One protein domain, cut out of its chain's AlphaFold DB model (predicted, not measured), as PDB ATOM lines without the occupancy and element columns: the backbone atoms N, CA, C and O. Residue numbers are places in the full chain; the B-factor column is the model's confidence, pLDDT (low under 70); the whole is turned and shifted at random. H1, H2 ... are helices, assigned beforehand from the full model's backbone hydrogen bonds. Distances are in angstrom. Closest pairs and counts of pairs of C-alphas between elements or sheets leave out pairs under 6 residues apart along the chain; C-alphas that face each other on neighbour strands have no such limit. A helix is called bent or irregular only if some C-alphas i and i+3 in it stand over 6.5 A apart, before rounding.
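This is residues 229 to 296 of the 487 residues of an uncharacterized protein of Phlebia centrifuga (UniProt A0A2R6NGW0). The model is an open zigzag of three helices, H1, H2 and H3, each turning back from the one before, with few contacts between them. The end of H3 runs into a tail, residues 279 to 296, that sticks out from the body and holds the very short H4. The printed part has 68 residues, with four named helices in the order H1, H2, H3, H4 and no named strand; the class is all helix. It is only just loose, close to compact, with a radius of gyration of the C-alphas of 13.6 A and spans of 38 by 26 by 24 A.

H1, residues 229 to 242, is the longest helix and touches H2, residues 253 to 263, with residues 233 to 237 alone. Their closest C-alphas, those of Gly 233 and Tyr 263, are 5.8 A apart. They run opposite ways at a steep tilt of 57 degrees. H2 is close to but not clearly touching H3, residues 271 to 282; their closest C-alphas, those of Ala 262 and Ile 274, are 7.3 A apart. These two run opposite ways at a steep tilt of 44 degrees. H4, residues 289 to 292, is apart from H1 and H2, and only just apart from H3, at a closest C-alpha distance of 8.0 A. Every O i to N i+4 pair is within hydrogen-bond range in H2 and H3, against 6 of 10 in H1; H4 is too short for such a pair.

H1 measures 19.8 A from C-alpha 229 at (20.391, -5.996, 7.541) to C-alpha 242, and is irregular, with C-alphas 238 and 241 7.3 A apart. H2 measures 15.1 A and H3 15.4 A; H3 is neither bent nor irregular, but only just: C-alphas 279 and 282 are 6.2 A apart. H4 measures 5.5 A and ends with C-alpha 292 at (41.640, -23.553, 14.060).

The C-alphas of Lys 242 and Asp 286 are the two farthest apart, 38.7 A. The printed part has no cut, and its three links are short. The mean pLDDT of the printed part is 74.1; residues 229 to 245, 247 and 264 to 268 are under 70.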
ATOM      1  N   LEU A 229      19.128  -6.180   6.858       41.47
ATOM      2  CA  LEU A 229      20.391  -5.996   7.541       41.47
ATOM      3  C   LEU A 229      21.455  -5.218   6.740       41.47
ATOM      4  O   LEU A 229      22.438  -4.780   7.341       41.47
ATOM      5  N   GLN A 230      21.274  -4.998   5.429       46.84
ATOM      6  CA  GLN A 230      22.222  -4.237   4.595       46.84
ATOM      7  C   GLN A 230      22.357  -2.765   5.030       46.84
ATOM      8  O   GLN A 230      23.445  -2.196   4.941       46.84
ATOM      9  N   SER A 231      21.286  -2.160   5.551       43.16
ATOM     10  CA  SER A 231      21.277  -0.761   6.009       43.16
ATOM     11  C   SER A 231      21.660  -0.613   7.487       43.16
ATOM     12  O   SER A 231      22.214   0.412   7.883       43.16
ATOM     13  N   PHE A 232      21.411  -1.642   8.303       41.72
ATOM     14  CA  PHE A 232      21.658  -1.611   9.750       41.72
ATOM     15  C   PHE A 232      23.114  -1.938  10.126       41.72
ATOM     16  O   PHE A 232      23.649  -1.345  11.063       41.72
ATOM     17  N   GLY A 233      23.793  -2.822   9.381       48.50
ATOM     18  CA  GLY A 233      25.120  -3.339   9.748       48.50
ATOM     19  C   GLY A 233      26.216  -2.274   9.888       48.50
ATOM     20  O   GLY A 233      26.926  -2.255  10.890       48.50
ATOM     21  N   ARG A 234      26.336  -1.325   8.944       49.75
ATOM     22  CA  ARG A 234      27.369  -0.264   9.020       49.75
ATOM     23  C   ARG A 234      27.119   0.747  10.143       49.75
ATOM     24  O   ARG A 234      28.079   1.221  10.744       49.75
ATOM     25  N   ALA A 235      25.859   1.072  10.434       49.16
ATOM     26  CA  ALA A 235      25.505   1.997  11.511       49.16
ATOM     27  C   ALA A 235      25.747   1.374  12.895       49.16
ATOM     28  O   ALA A 235      26.265   2.045  13.785       49.16
ATOM     29  N   VAL A 236      25.447   0.079  13.053       51.81
ATOM     30  CA  VAL A 236      25.738  -0.672  14.280       51.81
ATOM     31  C   VAL A 236      27.245  -0.826  14.469       51.81
ATOM     32  O   VAL A 236      27.732  -0.484  15.539       51.81
ATOM     33  N   VAL A 237      28.005  -1.225  13.438       53.62
ATOM     34  CA  VAL A 237      29.471  -1.391  13.533       53.62
ATOM     35  C   VAL A 237      30.181  -0.074  13.887       53.62
ATOM     36  O   VAL A 237      31.075  -0.064  14.729       53.62
ATOM     37  N   ASN A 238      29.733   1.057  13.334       54.41
ATOM     38  CA  ASN A 238      30.267   2.379  13.684       54.41
ATOM     39  C   ASN A 238      29.763   2.904  15.050       54.41
ATOM     40  O   ASN A 238      30.348   3.832  15.606       54.41
ATOM     41  N   GLY A 239      28.683   2.328  15.594       54.97
ATOM     42  CA  GLY A 239      28.043   2.709  16.858       54.97
ATOM     43  C   GLY A 239      28.479   1.897  18.086       54.97
ATOM     44  O   GLY A 239      28.088   2.245  19.202       54.97
ATOM     45  N   ILE A 240      29.314   0.860  17.919       52.00
ATOM     46  CA  ILE A 240      29.804  -0.014  19.012       52.00
ATOM     47  C   ILE A 240      30.561   0.772  20.101       52.00
ATOM     48  O   ILE A 240      30.622   0.331  21.244       52.00
ATOM     49  N   GLY A 241      31.059   1.978  19.804       51.72
ATOM     50  CA  GLY A 241      31.684   2.856  20.800       51.72
ATOM     51  C   GLY A 241      30.735   3.457  21.853       51.72
ATOM     52  O   GLY A 241      31.219   4.149  22.742       51.72
ATOM     53  N   LYS A 242      29.407   3.250  21.767       54.03
ATOM     54  CA  LYS A 242      28.415   3.947  22.619       54.03
ATOM     55  C   LYS A 242      27.390   3.056  23.347       54.03
ATOM     56  O   LYS A 242      26.465   3.599  23.945       54.03
ATOM     57  N   ILE A 243      27.503   1.722  23.319       54.78
ATOM     58  CA  ILE A 243      26.454   0.818  23.845       54.78
ATOM     59  C   ILE A 243      26.945   0.047  25.094       54.78
ATOM     60  O   ILE A 243      28.064  -0.460  25.069       54.78
ATOM     61  N   PRO A 244      26.133  -0.108  26.170       54.72
ATOM     62  CA  PRO A 244      26.558  -0.714  27.448       54.72
ATOM     63  C   PRO A 244      26.982  -2.191  27.377       54.72
ATOM     64  O   PRO A 244      27.615  -2.700  28.298       54.72
ATOM     65  N   ALA A 245      26.638  -2.888  26.294       64.56
ATOM     66  CA  ALA A 245      27.091  -4.239  26.001       64.56
ATOM     67  C   ALA A 245      27.659  -4.255  24.580       64.56
ATOM     68  O   ALA A 245      26.923  -4.027  23.621       64.56
ATOM     69  N   TRP A 246      28.955  -4.545  24.437       72.44
ATOM     70  CA  TRP A 246      29.690  -4.518  23.160       72.44
ATOM     71  C   TRP A 246      29.121  -5.449  22.071       72.44
ATOM     72  O   TRP A 246      29.506  -5.338  20.912       72.44
ATOM     73  N   PHE A 247      28.215  -6.361  22.440       69.38
ATOM     74  CA  PHE A 247      27.543  -7.304  21.545       69.38
ATOM     75  C   PHE A 247      26.038  -7.032  21.357       69.38
ATOM     76  O   PHE A 247      25.381  -7.778  20.639       69.38
ATOM     77  N   SER A 248      25.475  -5.974  21.952       70.56
ATOM     78  CA  SER A 248      24.096  -5.536  21.676       70.56
ATOM     79  C   SER A 248      24.003  -4.990  20.242       70.56
ATOM     80  O   SER A 248      24.913  -4.273  19.824       70.56
ATOM     81  N   PRO A 249      22.948  -5.285  19.456       74.88
ATOM     82  CA  PRO A 249      21.636  -5.842  19.821       74.88
ATOM     83  C   PRO A 249      21.541  -7.381  19.839       74.88
ATOM     84  O   PRO A 249      20.443  -7.926  19.915       74.88
ATOM     85  N   PHE A 250      22.655  -8.103  19.725       79.50
ATOM     86  CA  PHE A 250      22.643  -9.560  19.601       79.50
ATOM     87  C   PHE A 250      22.561 -10.258  20.964       79.50
ATOM     88  O   PHE A 250      22.997  -9.732  21.986       79.50
ATOM     89  N   THR A 251      22.014 -11.475  20.976       82.25
ATOM     90  CA  THR A 251      21.753 -12.242  22.207       82.25
ATOM     91  C   THR A 251      23.021 -12.747  22.895       82.25
ATOM     92  O   THR A 251      23.012 -12.964  24.104       82.25
ATOM     93  N   ASN A 252      24.117 -12.939  22.157       84.12
ATOM     94  CA  ASN A 252      25.408 -13.320  22.719       84.12
ATOM     95  C   ASN A 252      26.589 -12.850  21.849       84.12
ATOM     96  O   ASN A 252      26.442 -12.474  20.683       84.12
ATOM     97  N   ALA A 253      27.782 -12.921  22.436       81.94
ATOM     98  CA  ALA A 253      29.046 -12.544  21.813       81.94
ATOM     99  C   ALA A 253      29.375 -13.334  20.530       81.94
ATOM    100  O   ALA A 253      29.978 -12.777  19.612       81.94
ATOM    101  N   SER A 254      29.002 -14.614  20.450       83.75
ATOM    102  CA  SER A 254      29.292 -15.467  19.290       83.75
ATOM    103  C   SER A 254      28.496 -15.026  18.065       83.75
ATOM    104  O   SER A 254      29.069 -14.850  16.991       83.75
ATOM    105  N   ILE A 255      27.200 -14.758  18.247       84.88
ATOM    106  CA  ILE A 255      26.324 -14.233  17.195       84.88
ATOM    107  C   ILE A 255      26.825 -12.863  16.751       84.88
ATOM    108  O   ILE A 255      26.980 -12.636  15.555       84.88
ATOM    109  N   PHE A 256      27.183 -11.981  17.688       84.31
ATOM    110  CA  PHE A 256      27.777 -10.694  17.330       84.31
ATOM    111  C   PHE A 256      29.052 -10.853  16.488       84.31
ATOM    112  O   PHE A 256      29.198 -10.150  15.498       84.31
ATOM    113  N   ARG A 257      29.965 -11.778  16.822       82.56
ATOM    114  CA  ARG A 257      31.202 -11.986  16.043       82.56
ATOM    115  C   ARG A 257      30.926 -12.483  14.623       82.56
ATOM    116  O   ARG A 257      31.572 -12.001  13.696       82.56
ATOM    117  N   ILE A 258      29.964 -13.393  14.453       87.12
ATOM    118  CA  ILE A 258      29.536 -13.883  13.132       87.12
ATOM    119  C   ILE A 258      28.915 -12.740  12.327       87.12
ATOM    120  O   ILE A 258      29.300 -12.511  11.183       87.12
ATOM    121  N   MET A 259      28.017 -11.973  12.942       84.00
ATOM    122  CA  MET A 259      27.346 -10.845  12.296       84.00
ATOM    123  C   MET A 259      28.323  -9.710  11.967       84.00
ATOM    124  O   MET A 259      28.285  -9.148  10.877       84.00
ATOM    125  N   HIS A 260      29.267  -9.417  12.856       80.38
ATOM    126  CA  HIS A 260      30.339  -8.457  12.619       80.38
ATOM    127  C   HIS A 260      31.244  -8.902  11.461       80.38
ATOM    128  O   HIS A 260      31.564  -8.094  10.590       80.38
ATOM    129  N   TRP A 261      31.629 -10.181  11.398       83.56
ATOM    130  CA  TRP A 261      32.348 -10.736  10.245       83.56
ATOM    131  C   TRP A 261      31.526 -10.646   8.950       83.56
ATOM    132  O   TRP A 261      32.057 -10.263   7.908       83.56
ATOM    133  N   ALA A 262      30.224 -10.927   9.012       79.69
ATOM    134  CA  ALA A 262      29.335 -10.826   7.861       79.69
ATOM    135  C   ALA A 262      29.266  -9.391   7.309       79.69
ATOM    136  O   ALA A 262      29.320  -9.196   6.094       79.69
ATOM    137  N   TYR A 263      29.218  -8.389   8.191       72.88
ATOM    138  CA  TYR A 263      29.170  -6.971   7.818       72.88
ATOM    139  C   TYR A 263      30.527  -6.348   7.477       72.88
ATOM    140  O   TYR A 263      30.568  -5.221   6.981       72.88
ATOM    141  N   THR A 264      31.637  -7.045   7.732       68.00
ATOM    142  CA  THR A 264      32.987  -6.567   7.413       68.00
ATOM    143  C   THR A 264      33.532  -7.244   6.145       68.00
ATOM    144  O   THR A 264      33.299  -8.422   5.869       68.00
ATOM    145  N   GLY A 265      34.257  -6.487   5.314       63.97
ATOM    146  CA  GLY A 265      34.843  -6.972   4.054       63.97
ATOM    147  C   GLY A 265      33.956  -6.786   2.811       63.97
ATOM    148  O   GLY A 265      33.164  -5.852   2.746       63.97
ATOM    149  N   SER A 266      34.138  -7.645   1.795       57.50
ATOM    150  CA  SER A 266      33.393  -7.598   0.520       57.50
ATOM    151  C   SER A 266      31.885  -7.794   0.726       57.50
ATOM    152  O   SER A 266      31.478  -8.654   1.513       57.50
ATOM    153  N   ASN A 267      31.072  -7.052  -0.037       57.19
ATOM    154  CA  ASN A 267      29.600  -7.085  -0.028       57.19
ATOM    155  C   ASN A 267      29.002  -8.368  -0.658       57.19
ATOM    156  O   ASN A 267      27.813  -8.410  -0.951       57.19
ATOM    157  N   GLN A 268      29.811  -9.402  -0.903       57.94
ATOM    158  CA  GLN A 268      29.417 -10.631  -1.609       57.94
ATOM    159  C   GLN A 268      28.893 -11.756  -0.695       57.94
ATOM    160  O   GLN A 268      28.630 -12.853  -1.177       57.94
ATOM    161  N   LYS A 269      28.750 -11.534   0.618       74.88
ATOM    162  CA  LYS A 269      28.250 -12.565   1.546       74.88
ATOM    163  C   LYS A 269      26.722 -12.544   1.575       74.88
ATOM    164  O   LYS A 269      26.134 -11.552   2.000       74.88
ATOM    165  N   SER A 270      26.085 -13.622   1.123       75.38
ATOM    166  CA  SER A 270      24.626 -13.765   1.180       75.38
ATOM    167  C   SER A 270      24.175 -14.283   2.551       75.38
ATOM    168  O   SER A 270      24.936 -14.946   3.256       75.38
ATOM    169  N   THR A 271      22.923 -14.010   2.934       78.31
ATOM    170  CA  THR A 271      22.333 -14.555   4.170       78.31
ATOM    171  C   THR A 271      22.344 -16.085   4.171       78.31
ATOM    172  O   THR A 271      22.724 -16.682   5.171       78.31
ATOM    173  N   ALA A 272      22.034 -16.712   3.031       78.06
ATOM    174  CA  ALA A 272      22.046 -18.168   2.893       78.06
ATOM    175  C   ALA A 272      23.442 -18.774   3.123       78.06
ATOM    176  O   ALA A 272      23.561 -19.807   3.776       78.06
ATOM    177  N   GLU A 273      24.506 -18.122   2.644       80.75
ATOM    178  CA  GLU A 273      25.880 -18.592   2.869       80.75
ATOM    179  C   GLU A 273      26.331 -18.402   4.328       80.75
ATOM    180  O   GLU A 273      27.098 -19.212   4.847       80.75
ATOM    181  N   ILE A 274      25.827 -17.378   5.026       85.44
ATOM    182  CA  ILE A 274      26.085 -17.193   6.465       85.44
ATOM    183  C   ILE A 274      25.390 -18.293   7.274       85.44
ATOM    184  O   ILE A 274      26.025 -18.907   8.132       85.44
ATOM    185  N   ASP A 275      24.125 -18.593   6.971       85.88
ATOM    186  CA  ASP A 275      23.404 -19.699   7.611       85.88
ATOM    187  C   ASP A 275      24.101 -21.036   7.330       85.88
ATOM    188  O   ASP A 275      24.273 -21.858   8.235       85.88
ATOM    189  N   ARG A 276      24.589 -21.230   6.099       87.88
ATOM    190  CA  ARG A 276      25.378 -22.404   5.717       87.88
ATOM    191  C   ARG A 276      26.660 -22.523   6.539       87.88
ATOM    192  O   ARG A 276      26.942 -23.608   7.040       87.88
ATOM    193  N   LEU A 277      27.402 -21.430   6.736       89.00
ATOM    194  CA  LEU A 277      28.595 -21.415   7.591       89.00
ATOM    195  C   LEU A 277      28.260 -21.841   9.027       89.00
ATOM    196  O   LEU A 277      28.989 -22.630   9.624       89.00
ATOM    197  N   VAL A 278      27.156 -21.351   9.591       89.75
ATOM    198  CA  VAL A 278      26.767 -21.710  10.962       89.75
ATOM    199  C   VAL A 278      26.370 -23.181  11.049       89.75
ATOM    200  O   VAL A 278      26.916 -23.912  11.872       89.75
ATOM    201  N   HIS A 279      25.453 -23.635  10.198       89.75
ATOM    202  CA  HIS A 279      24.855 -24.961  10.332       89.75
ATOM    203  C   HIS A 279      25.709 -26.097   9.765       89.75
ATOM    204  O   HIS A 279      25.692 -27.187  10.328       89.75
ATOM    205  N   GLN A 280      26.440 -25.863   8.672       89.12
ATOM    206  CA  GLN A 280      27.221 -26.905   7.994       89.12
ATOM    207  C   GLN A 280      28.706 -26.893   8.355       89.12
ATOM    208  O   GLN A 280      29.386 -27.864   8.051       89.12
ATOM    209  N   VAL A 281      29.219 -25.819   8.967       90.00
ATOM    210  CA  VAL A 281      30.627 -25.745   9.386       90.00
ATOM    211  C   VAL A 281      30.713 -25.647  10.901       90.00
ATOM    212  O   VAL A 281      31.161 -26.587  11.537       90.00
ATOM    213  N   LEU A 282      30.239 -24.554  11.509       89.69
ATOM    214  CA  LEU A 282      30.463 -24.304  12.941       89.69
ATOM    215  C   LEU A 282      29.723 -25.277  13.874       89.69
ATOM    216  O   LEU A 282      30.167 -25.487  15.000       89.69
ATOM    217  N   LEU A 283      28.587 -25.820  13.431       91.06
ATOM    218  CA  LEU A 283      27.779 -26.794  14.172       91.06
ATOM    219  C   LEU A 283      27.945 -28.234  13.664       91.06
ATOM    220  O   LEU A 283      27.238 -29.123  14.142       91.06
ATOM    221  N   ALA A 284      28.838 -28.479  12.700       91.88
ATOM    222  CA  ALA A 284      29.079 -29.829  12.206       91.88
ATOM    223  C   ALA A 284      29.688 -30.710  13.319       91.88
ATOM    224  O   ALA A 284      30.487 -30.220  14.120       91.88
ATOM    225  N   PRO A 285      29.311 -31.998  13.418       91.69
ATOM    226  CA  PRO A 285      29.729 -32.866  14.527       91.69
ATOM    227  C   PRO A 285      31.235 -33.166  14.533       91.69
ATOM    228  O   PRO A 285      31.791 -33.514  15.572       91.69
ATOM    229  N   ASP A 286      31.879 -33.046  13.378       92.44
ATOM    230  CA  ASP A 286      33.312 -33.208  13.143       92.44
ATOM    231  C   ASP A 286      34.083 -31.879  13.198       92.44
ATOM    232  O   ASP A 286      35.309 -31.873  13.092       92.44
ATOM    233  N   PHE A 287      33.399 -30.749  13.398       90.88
ATOM    234  CA  PHE A 287      34.045 -29.452  13.511       90.88
ATOM    235  C   PHE A 287      34.555 -29.209  14.929       90.88
ATOM    236  O   PHE A 287      33.796 -29.111  15.895       90.88
ATOM    237  N   ASN A 288      35.868 -29.029  15.037       91.31
ATOM    238  CA  ASN A 288      36.542 -28.744  16.288       91.31
ATOM    239  C   ASN A 288      37.203 -27.359  16.236       91.31
ATOM    240  O   ASN A 288      38.115 -27.107  15.449       91.31
ATOM    241  N   LYS A 289      36.757 -26.434  17.094       88.25
ATOM    242  CA  LYS A 289      37.266 -25.048  17.101       88.25
ATOM    243  C   LYS A 289      38.744 -24.977  17.502       88.25
ATOM    244  O   LYS A 289      39.436 -24.037  17.112       88.25
ATOM    245  N   GLU A 290      39.223 -25.938  18.287       91.44
ATOM    246  CA  GLU A 290      40.614 -26.037  18.719       91.44
ATOM    247  C   GLU A 290      41.563 -26.268  17.531       91.44
ATOM    248  O   GLU A 290      42.679 -25.747  17.546       91.44
ATOM    249  N   ASP A 291      41.102 -26.924  16.463       89.06
ATOM    250  CA  ASP A 291      41.912 -27.199  15.266       89.06
ATOM    251  C   ASP A 291      42.196 -25.925  14.450       89.06
ATOM    252  O   ASP A 291      43.148 -25.863  13.671       89.06
ATOM    253  N   LEU A 292      41.416 -24.862  14.673       87.38
ATOM    254  CA  LEU A 292      41.640 -23.553  14.060       87.38
ATOM    255  C   LEU A 292      42.748 -22.745  14.754       87.38
ATOM    256  O   LEU A 292      43.118 -21.666  14.274       87.38
ATOM    257  N   GLN A 293      43.310 -23.231  15.868       85.19
ATOM    258  CA  GLN A 293      44.432 -22.567  16.528       85.19
ATOM    259  C   GLN A 293      45.666 -22.575  15.616       85.19
ATOM    260  O   GLN A 293      46.331 -23.585  15.407       85.19
ATOM    261  N   GLY A 294      45.987 -21.405  15.061       83.44
ATOM    262  CA  GLY A 294      47.080 -21.254  14.098       83.44
ATOM    263  C   GLY A 294      46.682 -21.493  12.639       83.44
ATOM    264  O   GLY A 294      47.578 -21.527  11.788       83.44
ATOM    265  N   PHE A 295      45.379 -21.597  12.341       87.81
ATOM    266  CA  PHE A 295      44.850 -21.608  10.978       87.81
ATOM    267  C   PHE A 295      45.367 -20.402  10.183       87.81
ATOM    268  O   PHE A 295      45.350 -19.256  10.647       87.81
ATOM    269  N   ARG A 296      45.843 -20.666   8.966       84.06
ATOM    270  CA  ARG A 296      46.257 -19.642   8.004       84.06
ATOM    271  C   ARG A 296      45.837 -20.088   6.615       84.06
ATOM    272  O   ARG A 296      46.365 -21.085   6.138       84.06
TER     273      ARG A 296